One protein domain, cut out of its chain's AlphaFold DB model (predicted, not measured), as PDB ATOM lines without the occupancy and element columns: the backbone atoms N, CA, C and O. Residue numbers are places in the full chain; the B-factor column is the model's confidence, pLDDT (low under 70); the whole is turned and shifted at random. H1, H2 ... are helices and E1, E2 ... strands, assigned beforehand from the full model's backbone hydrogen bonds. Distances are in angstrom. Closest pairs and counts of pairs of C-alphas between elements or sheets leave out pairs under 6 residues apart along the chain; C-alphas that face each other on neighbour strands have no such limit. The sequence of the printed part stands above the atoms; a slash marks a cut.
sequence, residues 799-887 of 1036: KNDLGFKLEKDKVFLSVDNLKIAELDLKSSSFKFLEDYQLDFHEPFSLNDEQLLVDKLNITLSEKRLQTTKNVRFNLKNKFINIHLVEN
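Overview. This is residues 799 to 887 of the 1036 residues of the protein "Uncharacterized protein MG414" of Mycoplasma genitalium (strain ATCC 33530 / G-37 / NCTC 10195) (UniProt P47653). A strongly twisted sheet of three strands, E1 E2 E3, has one helix, H1, packed over one face along E1. A small hairpin, E5 and E6, sits at one end of the long axis and the short strand E4 at the other, while two long links, residues 825 to 836 and 868 to 883, pair briefly with each other. The printed part has 89 residues, with one named helix and six named strands in the order E1 E2 E3 E4 H1 E5 E6; its class is mixed, helices and strands. The larger sheet, in the order E1 - E2 - E3, and the sheet E5 - E6 are both antiparallel. The whole is compact, with a radius of gyration of the C-alphas of 12.2 A, and spans 35 by 25 by 20 A.

Arrangement. E1, residues 802 to 807, E2, residues 810 to 815, and E3, residues 818 to 824, form a meander, each strand the antiparallel neighbour of the one before. E1 and E2 are a hairpin at 150 degrees, with N 805 and O 812 within hydrogen-bond range at 2.9 A. E2 and E3 are a hairpin at 154 degrees, with N 813 and O 821 2.9 A apart. E4, residues 837 to 840, pairs with no named strand and is apart from E3. H1, residues 846 to 861, is on the sheet E1 E2 E3 at a height over the sheet of 9.1 A, two layers with the helix on one face. It lies over E1 and runs along the strands, at 16 degrees to E1 on the local plane; their closest C-alphas are those of Phe 804 and Leu 856, 5.9 A apart. In H1 every O i to N i+4 pair is within hydrogen-bond range. H1 touches E5, residues 865 to 867, where the closest C-alphas, of Asn 857 and Gln 866, are 5.1 A apart. E5 and E6, residues 884 to 886, are a hairpin at 140 degrees, with N 866 and O 885 2.8 A apart. H1 and E6 are near each other.

Along the chain. E1 begins at C-alpha 802, (180.306, 181.952, 158.399), and is 16.4 A long; E2 is 16.2 A and E3 17.3 A. H1 runs 22.4 A, from C-alpha 846 at (166.479, 182.282, 153.522) to C-alpha 861. E6 ends at C-alpha 886, (171.925, 202.245, 167.807).

Size, cuts and confidence. The C-alphas farthest apart, those of His 841 and Glu 886, are 35.1 A apart. The printed part has no cut. The links E3 to E4 and E5 to E6 are long. Residues 830 to 831 pair with residues 879 to 880, antiparallel. The mean pLDDT of the printed part is 74.3; 23 residues are under 70, among them residues 827 to 834 and 874 to 882.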
ATOM      1  N   LYS A 799     178.075 176.770 155.329       78.65
ATOM      2  CA  LYS A 799     177.291 177.916 155.802       78.65
ATOM      3  C   LYS A 799     177.458 178.156 157.310       78.65
ATOM      4  O   LYS A 799     177.389 179.300 157.758       78.65
ATOM      5  N   ASN A 800     177.733 177.107 158.085       76.73
ATOM      6  CA  ASN A 800     177.996 177.186 159.519       76.73
ATOM      7  C   ASN A 800     179.334 177.865 159.847       76.73
ATOM      8  O   ASN A 800     179.426 178.511 160.892       76.73
ATOM      9  N   ASP A 801     180.320 177.802 158.943       79.49
ATOM     10  CA  ASP A 801     181.642 178.424 159.117       79.49
ATOM     11  C   ASP A 801     181.604 179.956 159.012       79.49
ATOM     12  O   ASP A 801     182.582 180.628 159.349       79.49
ATOM     13  N   LEU A 802     180.493 180.514 158.517       82.80
ATOM     14  CA  LEU A 802     180.306 181.952 158.399       82.80
ATOM     15  C   LEU A 802     180.031 182.576 159.768       82.80
ATOM     16  O   LEU A 802     179.082 182.212 160.472       82.80
ATOM     17  N   GLY A 803     180.827 183.583 160.109       80.69
ATOM     18  CA  GLY A 803     180.681 184.355 161.338       80.69
ATOM     19  C   GLY A 803     181.166 185.788 161.179       80.69
ATOM     20  O   GLY A 803     181.794 186.143 160.182       80.69
ATOM     21  N   PHE A 804     180.882 186.613 162.182       82.92
ATOM     22  CA  PHE A 804     181.338 187.996 162.230       82.92
ATOM     23  C   PHE A 804     182.285 188.200 163.399       82.92
ATOM     24  O   PHE A 804     182.060 187.694 164.497       82.92
ATOM     25  N   LYS A 805     183.339 188.976 163.161       79.40
ATOM     26  CA  LYS A 805     184.287 189.376 164.196       79.40
ATOM     27  C   LYS A 805     184.355 190.891 164.277       79.40
ATOM     28  O   LYS A 805     184.679 191.544 163.286       79.40
ATOM     29  N   LEU A 806     184.089 191.443 165.455       76.87
ATOM     30  CA  LEU A 806     184.307 192.857 165.724       76.87
ATOM     31  C   LEU A 806     185.788 193.100 166.038       76.87
ATOM     32  O   LEU A 806     186.368 192.450 166.903       76.87
ATOM     33  N   GLU A 807     186.403 194.067 165.363       77.21
ATOM     34  CA  GLU A 807     187.699 194.610 165.767       77.21
ATOM     35  C   GLU A 807     187.707 196.131 165.618       77.21
ATOM     36  O   GLU A 807     187.542 196.673 164.523       77.21
ATOM     37  N   LYS A 808     187.959 196.836 166.727       75.15
ATOM     38  CA  LYS A 808     187.911 198.306 166.795       75.15
ATOM     39  C   LYS A 808     186.559 198.835 166.302       75.15
ATOM     40  O   LYS A 808     185.566 198.613 166.984       75.15
ATOM     41  N   ASP A 809     186.525 199.515 165.157       75.35
ATOM     42  CA  ASP A 809     185.322 200.109 164.556       75.35
ATOM     43  C   ASP A 809     184.902 199.390 163.264       75.35
ATOM     44  O   ASP A 809     184.144 199.931 162.462       75.35
ATOM     45  N   LYS A 810     185.407 198.171 163.042       82.17
ATOM     46  CA  LYS A 810     185.104 197.358 161.864       82.17
ATOM     47  C   LYS A 810     184.541 196.003 162.268       82.17
ATOM     48  O   LYS A 810     185.018 195.384 163.220       82.17
ATOM     49  N   VAL A 811     183.568 195.517 161.507       83.37
ATOM     50  CA  VAL A 811     183.086 194.134 161.590       83.37
ATOM     51  C   VAL A 811     183.598 193.371 160.377       83.37
ATOM     52  O   VAL A 811     183.435 193.806 159.246       83.37
ATOM     53  N   PHE A 812     184.230 192.229 160.597       82.99
ATOM     54  CA  PHE A 812     184.752 191.385 159.530       82.99
ATOM     55  C   PHE A 812     183.859 190.169 159.346       82.99
ATOM     56  O   PHE A 812     183.569 189.484 160.325       82.99
ATOM     57  N   LEU A 813     183.479 189.865 158.104       84.03
ATOM     58  CA  LEU A 813     182.969 188.537 157.774       84.03
ATOM     59  C   LEU A 813     184.156 187.581 157.734       84.03
ATOM     60  O   LEU A 813     185.137 187.835 157.025       84.03
ATOM     61  N   SER A 814     184.042 186.480 158.466       82.38
ATOM     62  CA  SER A 814     185.041 185.424 158.492       82.38
ATOM     63  C   SER A 814     184.483 184.065 158.096       82.38
ATOM     64  O   SER A 814     183.349 183.741 158.438       82.38
ATOM     65  N   VAL A 815     185.330 183.273 157.441       81.12
ATOM     66  CA  VAL A 815     185.182 181.824 157.238       81.12
ATOM     67  C   VAL A 815     186.324 181.163 157.992       81.12
ATOM     68  O   VAL A 815     187.474 181.428 157.653       81.12
ATOM     69  N   ASP A 816     186.048 180.338 159.004       70.81
ATOM     70  CA  ASP A 816     187.103 179.633 159.762       70.81
ATOM     71  C   ASP A 816     188.259 180.577 160.187       70.81
ATOM     72  O   ASP A 816     189.444 180.349 159.937       70.81
ATOM     73  N   ASN A 817     187.891 181.733 160.757       67.58
ATOM     74  CA  ASN A 817     188.777 182.843 161.143       67.58
ATOM     75  C   ASN A 817     189.491 183.608 160.002       67.58
ATOM     76  O   ASN A 817     190.131 184.628 160.275       67.58
ATOM     77  N   LEU A 818     189.364 183.203 158.734       76.00
ATOM     78  CA  LEU A 818     189.829 183.986 157.584       76.00
ATOM     79  C   LEU A 818     188.872 185.152 157.328       76.00
ATOM     80  O   LEU A 818     187.726 184.938 156.948       76.00
ATOM     81  N   LYS A 819     189.349 186.390 157.475       82.90
ATOM     82  CA  LYS A 819     188.581 187.593 157.123       82.90
ATOM     83  C   LYS A 819     188.502 187.747 155.606       82.90
ATOM     84  O   LYS A 819     189.531 187.924 154.953       82.90
ATOM     85  N   ILE A 820     187.291 187.730 155.066       79.81
ATOM     86  CA  ILE A 820     187.045 187.786 153.616       79.81
ATOM     87  C   ILE A 820     186.311 189.051 153.171       79.81
ATOM     88  O   ILE A 820     186.346 189.403 151.997       79.81
ATOM     89  N   ALA A 821     185.670 189.760 154.097       78.92
ATOM     90  CA  ALA A 821     185.094 191.074 153.843       78.92
ATOM     91  C   ALA A 821     185.145 191.923 155.114       78.92
ATOM     92  O   ALA A 821     185.160 191.387 156.226       78.92
ATOM     93  N   GLU A 822     185.154 193.241 154.945       80.55
ATOM     94  CA  GLU A 822     185.089 194.198 156.046       80.55
ATOM     95  C   GLU A 822     183.882 195.132 155.915       80.55
ATOM     96  O   GLU A 822     183.503 195.543 154.822       80.55
ATOM     97  N   LEU A 823     183.293 195.452 157.063       78.27
ATOM     98  CA  LEU A 823     182.203 196.393 157.269       78.27
ATOM     99  C   LEU A 823     182.747 197.534 158.136       78.27
ATOM    100  O   LEU A 823     182.985 197.347 159.330       78.27
ATOM    101  N   ASP A 824     182.967 198.705 157.546       76.28
ATOM    102  CA  ASP A 824     183.243 199.932 158.304       76.28
ATOM    103  C   ASP A 824     181.965 200.449 158.971       76.28
ATOM    104  O   ASP A 824     181.086 200.969 158.298       76.28
ATOM    105  N   LEU A 825     181.865 200.393 160.297       74.92
ATOM    106  CA  LEU A 825     180.657 200.809 161.019       74.92
ATOM    107  C   LEU A 825     180.257 202.286 160.796       74.92
ATOM    108  O   LEU A 825     179.168 202.679 161.215       74.92
ATOM    109  N   LYS A 826     181.104 203.103 160.150       72.49
ATOM    110  CA  LYS A 826     180.833 204.511 159.819       72.49
ATOM    111  C   LYS A 826     180.105 204.732 158.491       72.49
ATOM    112  O   LYS A 826     179.486 205.785 158.336       72.49
ATOM    113  N   SER A 827     180.174 203.811 157.530       64.59
ATOM    114  CA  SER A 827     179.449 203.957 156.257       64.59
ATOM    115  C   SER A 827     178.043 203.362 156.341       64.59
ATOM    116  O   SER A 827     177.799 202.390 157.044       64.59
ATOM    117  N   SER A 828     177.079 203.959 155.637       55.76
ATOM    118  CA  SER A 828     175.672 203.531 155.665       55.76
ATOM    119  C   SER A 828     175.306 202.521 154.572       55.76
ATOM    120  O   SER A 828     174.199 201.985 154.601       55.76
ATOM    121  N   SER A 829     176.201 202.271 153.610       55.05
ATOM    122  CA  SER A 829     176.047 201.288 152.534       55.05
ATOM    123  C   SER A 829     177.394 200.645 152.200       55.05
ATOM    124  O   SER A 829     178.444 201.278 152.325       55.05
ATOM    125  N   PHE A 830     177.369 199.372 151.798       58.77
ATOM    126  CA  PHE A 830     178.573 198.557 151.638       58.77
ATOM    127  C   PHE A 830     178.477 197.679 150.394       58.77
ATOM    128  O   PHE A 830     177.447 197.059 150.143       58.77
ATOM    129  N   LYS A 831     179.567 197.578 149.628       54.45
ATOM    130  CA  LYS A 831     179.742 196.515 148.626       54.45
ATOM    131  C   LYS A 831     180.532 195.374 149.263       54.45
ATOM    132  O   LYS A 831     181.511 195.617 149.960       54.45
ATOM    133  N   PHE A 832     180.074 194.139 149.071       62.42
ATOM    134  CA  PHE A 832     180.472 192.979 149.876       62.42
ATOM    135  C   PHE A 832     181.030 191.852 148.991       62.42
ATOM    136  O   PHE A 832     180.472 191.577 147.930       62.42
ATOM    137  N   LEU A 833     182.107 191.182 149.433       66.85
ATOM    138  CA  LEU A 833     182.761 190.050 148.741       66.85
ATOM    139  C   LEU A 833     183.191 190.344 147.285       66.85
ATOM    140  O   LEU A 833     183.023 189.513 146.386       66.85
ATOM    141  N   GLU A 834     183.767 191.523 147.025       66.51
ATOM    142  CA  GLU A 834     184.310 191.832 145.691       66.51
ATOM    143  C   GLU A 834     185.409 190.833 145.308       66.51
ATOM    144  O   GLU A 834     185.339 190.210 144.241       66.51
ATOM    145  N   ASP A 835     186.328 190.595 146.243       75.99
ATOM    146  CA  ASP A 835     187.492 189.741 146.038       75.99
ATOM    147  C   ASP A 835     187.204 188.250 146.184       75.99
ATOM    148  O   ASP A 835     187.987 187.470 145.658       75.99
ATOM    149  N   TYR A 836     186.115 187.842 146.846       82.91
ATOM    150  CA  TYR A 836     185.831 186.436 147.171       82.91
ATOM    151  C   TYR A 836     184.531 185.916 146.541       82.91
ATOM    152  O   TYR A 836     183.601 186.661 146.234       82.91
ATOM    153  N   GLN A 837     184.482 184.608 146.298       85.57
ATOM    154  CA  GLN A 837     183.289 183.875 145.882       85.57
ATOM    155  C   GLN A 837     183.134 182.689 146.826       85.57
ATOM    156  O   GLN A 837     184.089 181.943 147.028       85.57
ATOM    157  N   LEU A 838     181.942 182.531 147.393       86.19
ATOM    158  CA  LEU A 838     181.621 181.438 148.300       86.19
ATOM    159  C   LEU A 838     180.797 180.395 147.552       86.19
ATOM    160  O   LEU A 838     179.679 180.680 147.121       86.19
ATOM    161  N   ASP A 839     181.356 179.201 147.408       86.76
ATOM    162  CA  ASP A 839     180.612 178.012 147.020       86.76
ATOM    163  C   ASP A 839     180.248 177.253 148.296       86.76
ATOM    164  O   ASP A 839     181.113 176.933 149.111       86.76
ATOM    165  N   PHE A 840     178.964 176.964 148.466       84.93
ATOM    166  CA  PHE A 840     178.468 176.251 149.637       84.93
ATOM    167  C   PHE A 840     178.335 174.757 149.353       84.93
ATOM    168  O   PHE A 840     177.941 174.369 148.250       84.93
ATOM    169  N   HIS A 841     178.615 173.924 150.359       81.38
ATOM    170  CA  HIS A 841     178.327 172.484 150.303       81.38
ATOM    171  C   HIS A 841     176.838 172.197 150.038       81.38
ATOM    172  O   HIS A 841     176.509 171.256 149.319       81.38
ATOM    173  N   GLU A 842     175.953 173.035 150.584       79.49
ATOM    174  CA  GLU A 842     174.497 172.957 150.453       79.49
ATOM    175  C   GLU A 842     173.914 174.294 149.956       79.49
ATOM    176  O   GLU A 842     174.533 175.342 150.157       79.49
ATOM    177  N   PRO A 843     172.718 174.318 149.336       79.46
ATOM    178  CA  PRO A 843     172.064 175.567 148.947       79.46
ATOM    179  C   PRO A 843     171.873 176.526 150.136       79.46
ATOM    180  O   PRO A 843     171.314 176.147 151.163       79.46
ATOM    181  N   PHE A 844     172.291 177.785 149.974       80.29
ATOM    182  CA  PHE A 844     172.114 178.830 150.986       80.29
ATOM    183  C   PHE A 844     170.654 179.311 151.003       80.29
ATOM    184  O   PHE A 844     170.189 179.926 150.038       80.29
ATOM    185  N   SER A 845     169.916 178.983 152.065       79.69
ATOM    186  CA  SER A 845     168.481 179.268 152.197       79.69
ATOM    187  C   SER A 845     168.195 180.628 152.852       79.69
ATOM    188  O   SER A 845     169.070 181.234 153.464       79.69
ATOM    189  N   LEU A 846     166.934 181.081 152.798       76.71
ATOM    190  CA  LEU A 846     166.479 182.282 153.522       76.71
ATOM    191  C   LEU A 846     166.640 182.152 155.050       76.71
ATOM    192  O   LEU A 846     166.861 183.150 155.730       76.71
ATOM    193  N   ASN A 847     166.551 180.935 155.600       75.51
ATOM    194  CA  ASN A 847     166.770 180.703 157.030       75.51
ATOM    195  C   ASN A 847     168.250 180.849 157.400       75.51
ATOM    196  O   ASN A 847     168.568 181.404 158.448       75.51
ATOM    197  N   ASP A 848     169.154 180.389 156.530       80.62
ATOM    198  CA  ASP A 848     170.598 180.566 156.718       80.62
ATOM    199  C   ASP A 848     170.978 182.051 156.613       80.62
ATOM    200  O   ASP A 848     171.820 182.548 157.362       80.62
ATOM    201  N   GLU A 849     170.302 182.777 155.720       78.89
ATOM    202  CA  GLU A 849     170.406 184.227 155.588       78.89
ATOM    203  C   GLU A 849     170.003 184.941 156.882       78.89
ATOM    204  O   GLU A 849     170.759 185.771 157.388       78.89
ATOM    205  N   GLN A 850     168.850 184.577 157.453       77.99
ATOM    206  CA  GLN A 850     168.377 185.133 158.721       77.99
ATOM    207  C   GLN A 850     169.323 184.792 159.878       77.99
ATOM    208  O   GLN A 850     169.667 185.674 160.659       77.99
ATOM    209  N   LEU A 851     169.820 183.554 159.950       78.23
ATOM    210  CA  LEU A 851     170.810 183.154 160.952       78.23
ATOM    211  C   LEU A 851     172.088 183.999 160.851       78.23
ATOM    212  O   LEU A 851     172.685 184.353 161.868       78.23
ATOM    213  N   LEU A 852     172.516 184.346 159.634       81.96
ATOM    214  CA  LEU A 852     173.667 185.218 159.420       81.96
ATOM    215  C   LEU A 852     173.376 186.668 159.853       81.96
ATOM    216  O   LEU A 852     174.240 187.299 160.461       81.96
ATOM    217  N   VAL A 853     172.159 187.179 159.623       81.38
ATOM    218  CA  VAL A 853     171.698 188.471 160.176       81.38
ATOM    219  C   VAL A 853     171.721 188.453 161.704       81.38
ATOM    220  O   VAL A 853     172.206 189.403 162.318       81.38
ATOM    221  N   ASP A 854     171.262 187.371 162.326       76.74
ATOM    222  CA  ASP A 854     171.255 187.228 163.781       76.74
ATOM    223  C   ASP A 854     172.686 187.188 164.333       76.74
ATOM    224  O   ASP A 854     173.004 187.917 165.275       76.74
ATOM    225  N   LYS A 855     173.589 186.430 163.689       79.23
ATOM    226  CA  LYS A 855     175.031 186.428 163.999       79.23
ATOM    227  C   LYS A 855     175.633 187.834 163.896       79.23
ATOM    228  O   LYS A 855     176.382 188.237 164.784       79.23
ATOM    229  N   LEU A 856     175.295 188.600 162.856       82.35
ATOM    230  CA  LEU A 856     175.760 189.982 162.707       82.35
ATOM    231  C   LEU A 856     175.226 190.880 163.831       82.35
ATOM    232  O   LEU A 856     175.994 191.629 164.428       82.35
ATOM    233  N   ASN A 857     173.930 190.806 164.140       79.32
ATOM    234  CA  ASN A 857     173.305 191.602 165.201       79.32
ATOM    235  C   ASN A 857     173.907 191.325 166.574       79.32
ATOM    236  O   ASN A 857     174.131 192.248 167.356       79.32
ATOM    237  N   ILE A 858     174.218 190.062 166.842       72.00
ATOM    238  CA  ILE A 858     174.949 189.642 168.028       72.00
ATOM    239  C   ILE A 858     176.319 190.336 168.083       72.00
ATOM    240  O   ILE A 858     176.623 190.986 169.081       72.00
ATOM    241  N   THR A 859     177.121 190.287 167.014       78.33
ATOM    242  CA  THR A 859     178.437 190.955 166.969       78.33
ATOM    243  C   THR A 859     178.331 192.481 167.084       78.33
ATOM    244  O   THR A 859     179.153 193.119 167.737       78.33
ATOM    245  N   LEU A 860     177.309 193.089 166.480       79.28
ATOM    246  CA  LEU A 860     177.055 194.530 166.558       79.28
ATOM    247  C   LEU A 860     176.611 194.988 167.957       79.28
ATOM    248  O   LEU A 860     176.861 196.139 168.327       79.28
ATOM    249  N   SER A 861     175.992 194.104 168.748       71.01
ATOM    250  CA  SER A 861     175.502 194.432 170.092       71.01
ATOM    251  C   SER A 861     176.620 194.884 171.040       71.01
ATOM    252  O   SER A 861     176.389 195.753 171.882       71.01
ATOM    253  N   GLU A 862     177.857 194.418 170.825       68.61
ATOM    254  CA  GLU A 862     179.051 194.868 171.556       68.61
ATOM    255  C   GLU A 862     179.311 196.378 171.398       68.61
ATOM    256  O   GLU A 862     179.864 197.021 172.291       68.61
ATOM    257  N   LYS A 863     178.878 196.973 170.278       74.98
ATOM    258  CA  LYS A 863     178.950 198.416 169.996       74.98
ATOM    259  C   LYS A 863     177.627 199.136 170.215       74.98
ATOM    260  O   LYS A 863     177.520 200.296 169.826       74.98
ATOM    261  N   ARG A 864     176.629 198.477 170.818       74.11
ATOM    262  CA  ARG A 864     175.251 198.981 170.883       74.11
ATOM    263  C   ARG A 864     174.726 199.316 169.491       74.11
ATOM    264  O   ARG A 864     174.092 200.342 169.301       74.11
ATOM    265  N   LEU A 865     175.008 198.476 168.502       78.61
ATOM    266  CA  LEU A 865     174.477 198.609 167.148       78.61
ATOM    267  C   LEU A 865     173.594 197.401 166.820       78.61
ATOM    268  O   LEU A 865     173.716 196.338 167.425       78.61
ATOM    269  N   GLN A 866     172.696 197.568 165.857       79.00
ATOM    270  CA  GLN A 866     171.910 196.498 165.245       79.00
ATOM    271  C   GLN A 866     171.591 196.865 163.791       79.00
ATOM    272  O   GLN A 866     171.591 198.040 163.420       79.00
ATOM    273  N   THR A 867     171.294 195.874 162.963       78.88
ATOM    274  CA  THR A 867     170.814 196.076 161.600       78.88
ATOM    275  C   THR A 867     169.351 196.519 161.581       78.88
ATOM    276  O   THR A 867     168.559 196.137 162.443       78.88
ATOM    277  N   THR A 868     168.937 197.271 160.560       75.27
ATOM    278  CA  THR A 868     167.504 197.475 160.283       75.27
ATOM    279  C   THR A 868     166.837 196.170 159.823       75.27
ATOM    280  O   THR A 868     167.502 195.228 159.395       75.27
ATOM    281  N   LYS A 869     165.500 196.100 159.883       65.28
ATOM    282  CA  LYS A 869     164.728 194.879 159.568       65.28
ATOM    283  C   LYS A 869     164.846 194.381 158.115       65.28
ATOM    284  O   LYS A 869     164.403 193.277 157.833       65.28
ATOM    285  N   ASN A 870     165.422 195.166 157.201       68.03
ATOM    286  CA  ASN A 870     165.425 194.874 155.761       68.03
ATOM    287  C   ASN A 870     166.771 194.339 155.235       68.03
ATOM    288  O   ASN A 870     166.984 194.327 154.022       68.03
ATOM    289  N   VAL A 871     167.694 193.932 156.112       72.41
ATOM    290  CA  VAL A 871     168.995 193.407 155.675       72.41
ATOM    291  C   VAL A 871     168.837 192.030 155.044       72.41
ATOM    292  O   VAL A 871     168.236 191.136 155.630       72.41
ATOM    293  N   ARG A 872     169.410 191.876 153.846       68.11
ATOM    294  CA  ARG A 872     169.474 190.612 153.115       68.11
ATOM    295  C   ARG A 872     170.897 190.273 152.688       68.11
ATOM    296  O   ARG A 872     171.525 191.070 151.991       68.11
ATOM    297  N   PHE A 873     171.394 189.096 153.064       72.72
ATOM    298  CA  PHE A 873     172.681 188.563 152.609       72.72
ATOM    299  C   PHE A 873     172.505 187.781 151.304       72.72
ATOM    300  O   PHE A 873     172.410 186.557 151.308       72.72
ATOM    301  N   ASN A 874     172.546 188.457 150.152       65.69
ATOM    302  CA  ASN A 874     172.660 187.739 148.881       65.69
ATOM    303  C   ASN A 874     174.128 187.392 148.585       65.69
ATOM    304  O   ASN A 874     174.800 188.054 147.789       65.69
ATOM    305  N   LEU A 875     174.626 186.330 149.226       68.62
ATOM    306  CA  LEU A 875     176.009 185.861 149.059       68.62
ATOM    307  C   LEU A 875     176.307 185.378 147.628       68.62
ATOM    308  O   LEU A 875     177.465 185.366 147.218       68.62
ATOM    309  N   LYS A 876     175.272 185.044 146.841       60.45
ATOM    310  CA  LYS A 876     175.408 184.602 145.446       60.45
ATOM    311  C   LYS A 876     175.557 185.772 144.463       60.45
ATOM    312  O   LYS A 876     176.374 185.690 143.550       60.45
ATOM    313  N   ASN A 877     174.824 186.875 144.667       51.98
ATOM    314  CA  ASN A 877     174.828 188.048 143.772       51.98
ATOM    315  C   ASN A 877     175.703 189.219 144.261       51.98
ATOM    316  O   ASN A 877     175.663 190.290 143.659       51.98
ATOM    317  N   LYS A 878     176.505 189.035 145.322       58.07
ATOM    318  CA  LYS A 878     177.522 190.003 145.790       58.07
ATOM    319  C   LYS A 878     176.994 191.415 146.119       58.07
ATOM    320  O   LYS A 878     177.725 192.394 145.988       58.07
ATOM    321  N   PHE A 879     175.739 191.549 146.553       50.56
ATOM    322  CA  PHE A 879     175.177 192.832 147.000       50.56
ATOM    323  C   PHE A 879     174.452 192.679 148.334       50.56
ATOM    324  O   PHE A 879     173.564 191.839 148.465       50.56
ATOM    325  N   ILE A 880     174.827 193.517 149.306       58.85
ATOM    326  CA  ILE A 880     174.208 193.591 150.632       58.85
ATOM    327  C   ILE A 880     174.145 195.061 151.048       58.85
ATOM    328  O   ILE A 880     175.174 195.665 151.328       58.85
ATOM    329  N   ASN A 881     172.947 195.638 151.141       56.41
ATOM    330  CA  ASN A 881     172.773 196.938 151.791       56.41
ATOM    331  C   ASN A 881     172.466 196.714 153.274       56.41
ATOM    332  O   ASN A 881     171.379 196.256 153.627       56.41
ATOM    333  N   ILE A 882     173.432 197.036 154.136       69.39
ATOM    334  CA  ILE A 882     173.273 196.995 155.592       69.39
ATOM    335  C   ILE A 882     173.130 198.424 156.102       69.39
ATOM    336  O   ILE A 882     174.061 199.215 155.984       69.39
ATOM    337  N   HIS A 883     171.988 198.736 156.712       70.52
ATOM    338  CA  HIS A 883     171.813 199.958 157.494       70.52
ATOM    339  C   HIS A 883     171.882 199.623 158.986       70.52
ATOM    340  O   HIS A 883     171.210 198.695 159.440       70.52
ATOM    341  N   LEU A 884     172.691 200.378 159.733       75.96
ATOM    342  CA  LEU A 884     172.924 200.187 161.165       75.96
ATOM    343  C   LEU A 884     172.179 201.248 161.984       75.96
ATOM    344  O   LEU A 884     172.125 202.411 161.592       75.96
ATOM    345  N   VAL A 885     171.628 200.854 163.132       73.84
ATOM    346  CA  VAL A 885     170.998 201.745 164.119       73.84
ATOM    347  C   VAL A 885     171.520 201.438 165.521       73.84
ATOM    348  O   VAL A 885     171.926 200.311 165.802       73.84
ATOM    349  N   GLU A 886     171.494 202.423 166.417       71.49
ATOM    350  CA  GLU A 886     171.925 202.245 167.807       71.49
ATOM    351  C   GLU A 886     170.904 201.406 168.609       71.49
ATOM    352  O   GLU A 886     169.699 201.673 168.596       71.49
ATOM    353  N   ASN A 887     171.383 200.379 169.311       66.58
ATOM    354  CA  ASN A 887     170.637 199.484 170.188       66.58
ATOM    355  C   ASN A 887     170.890 199.853 171.659       66.58
ATOM    356  O   ASN A 887     171.989 199.676 172.178       66.58
TER     357      ASN A 887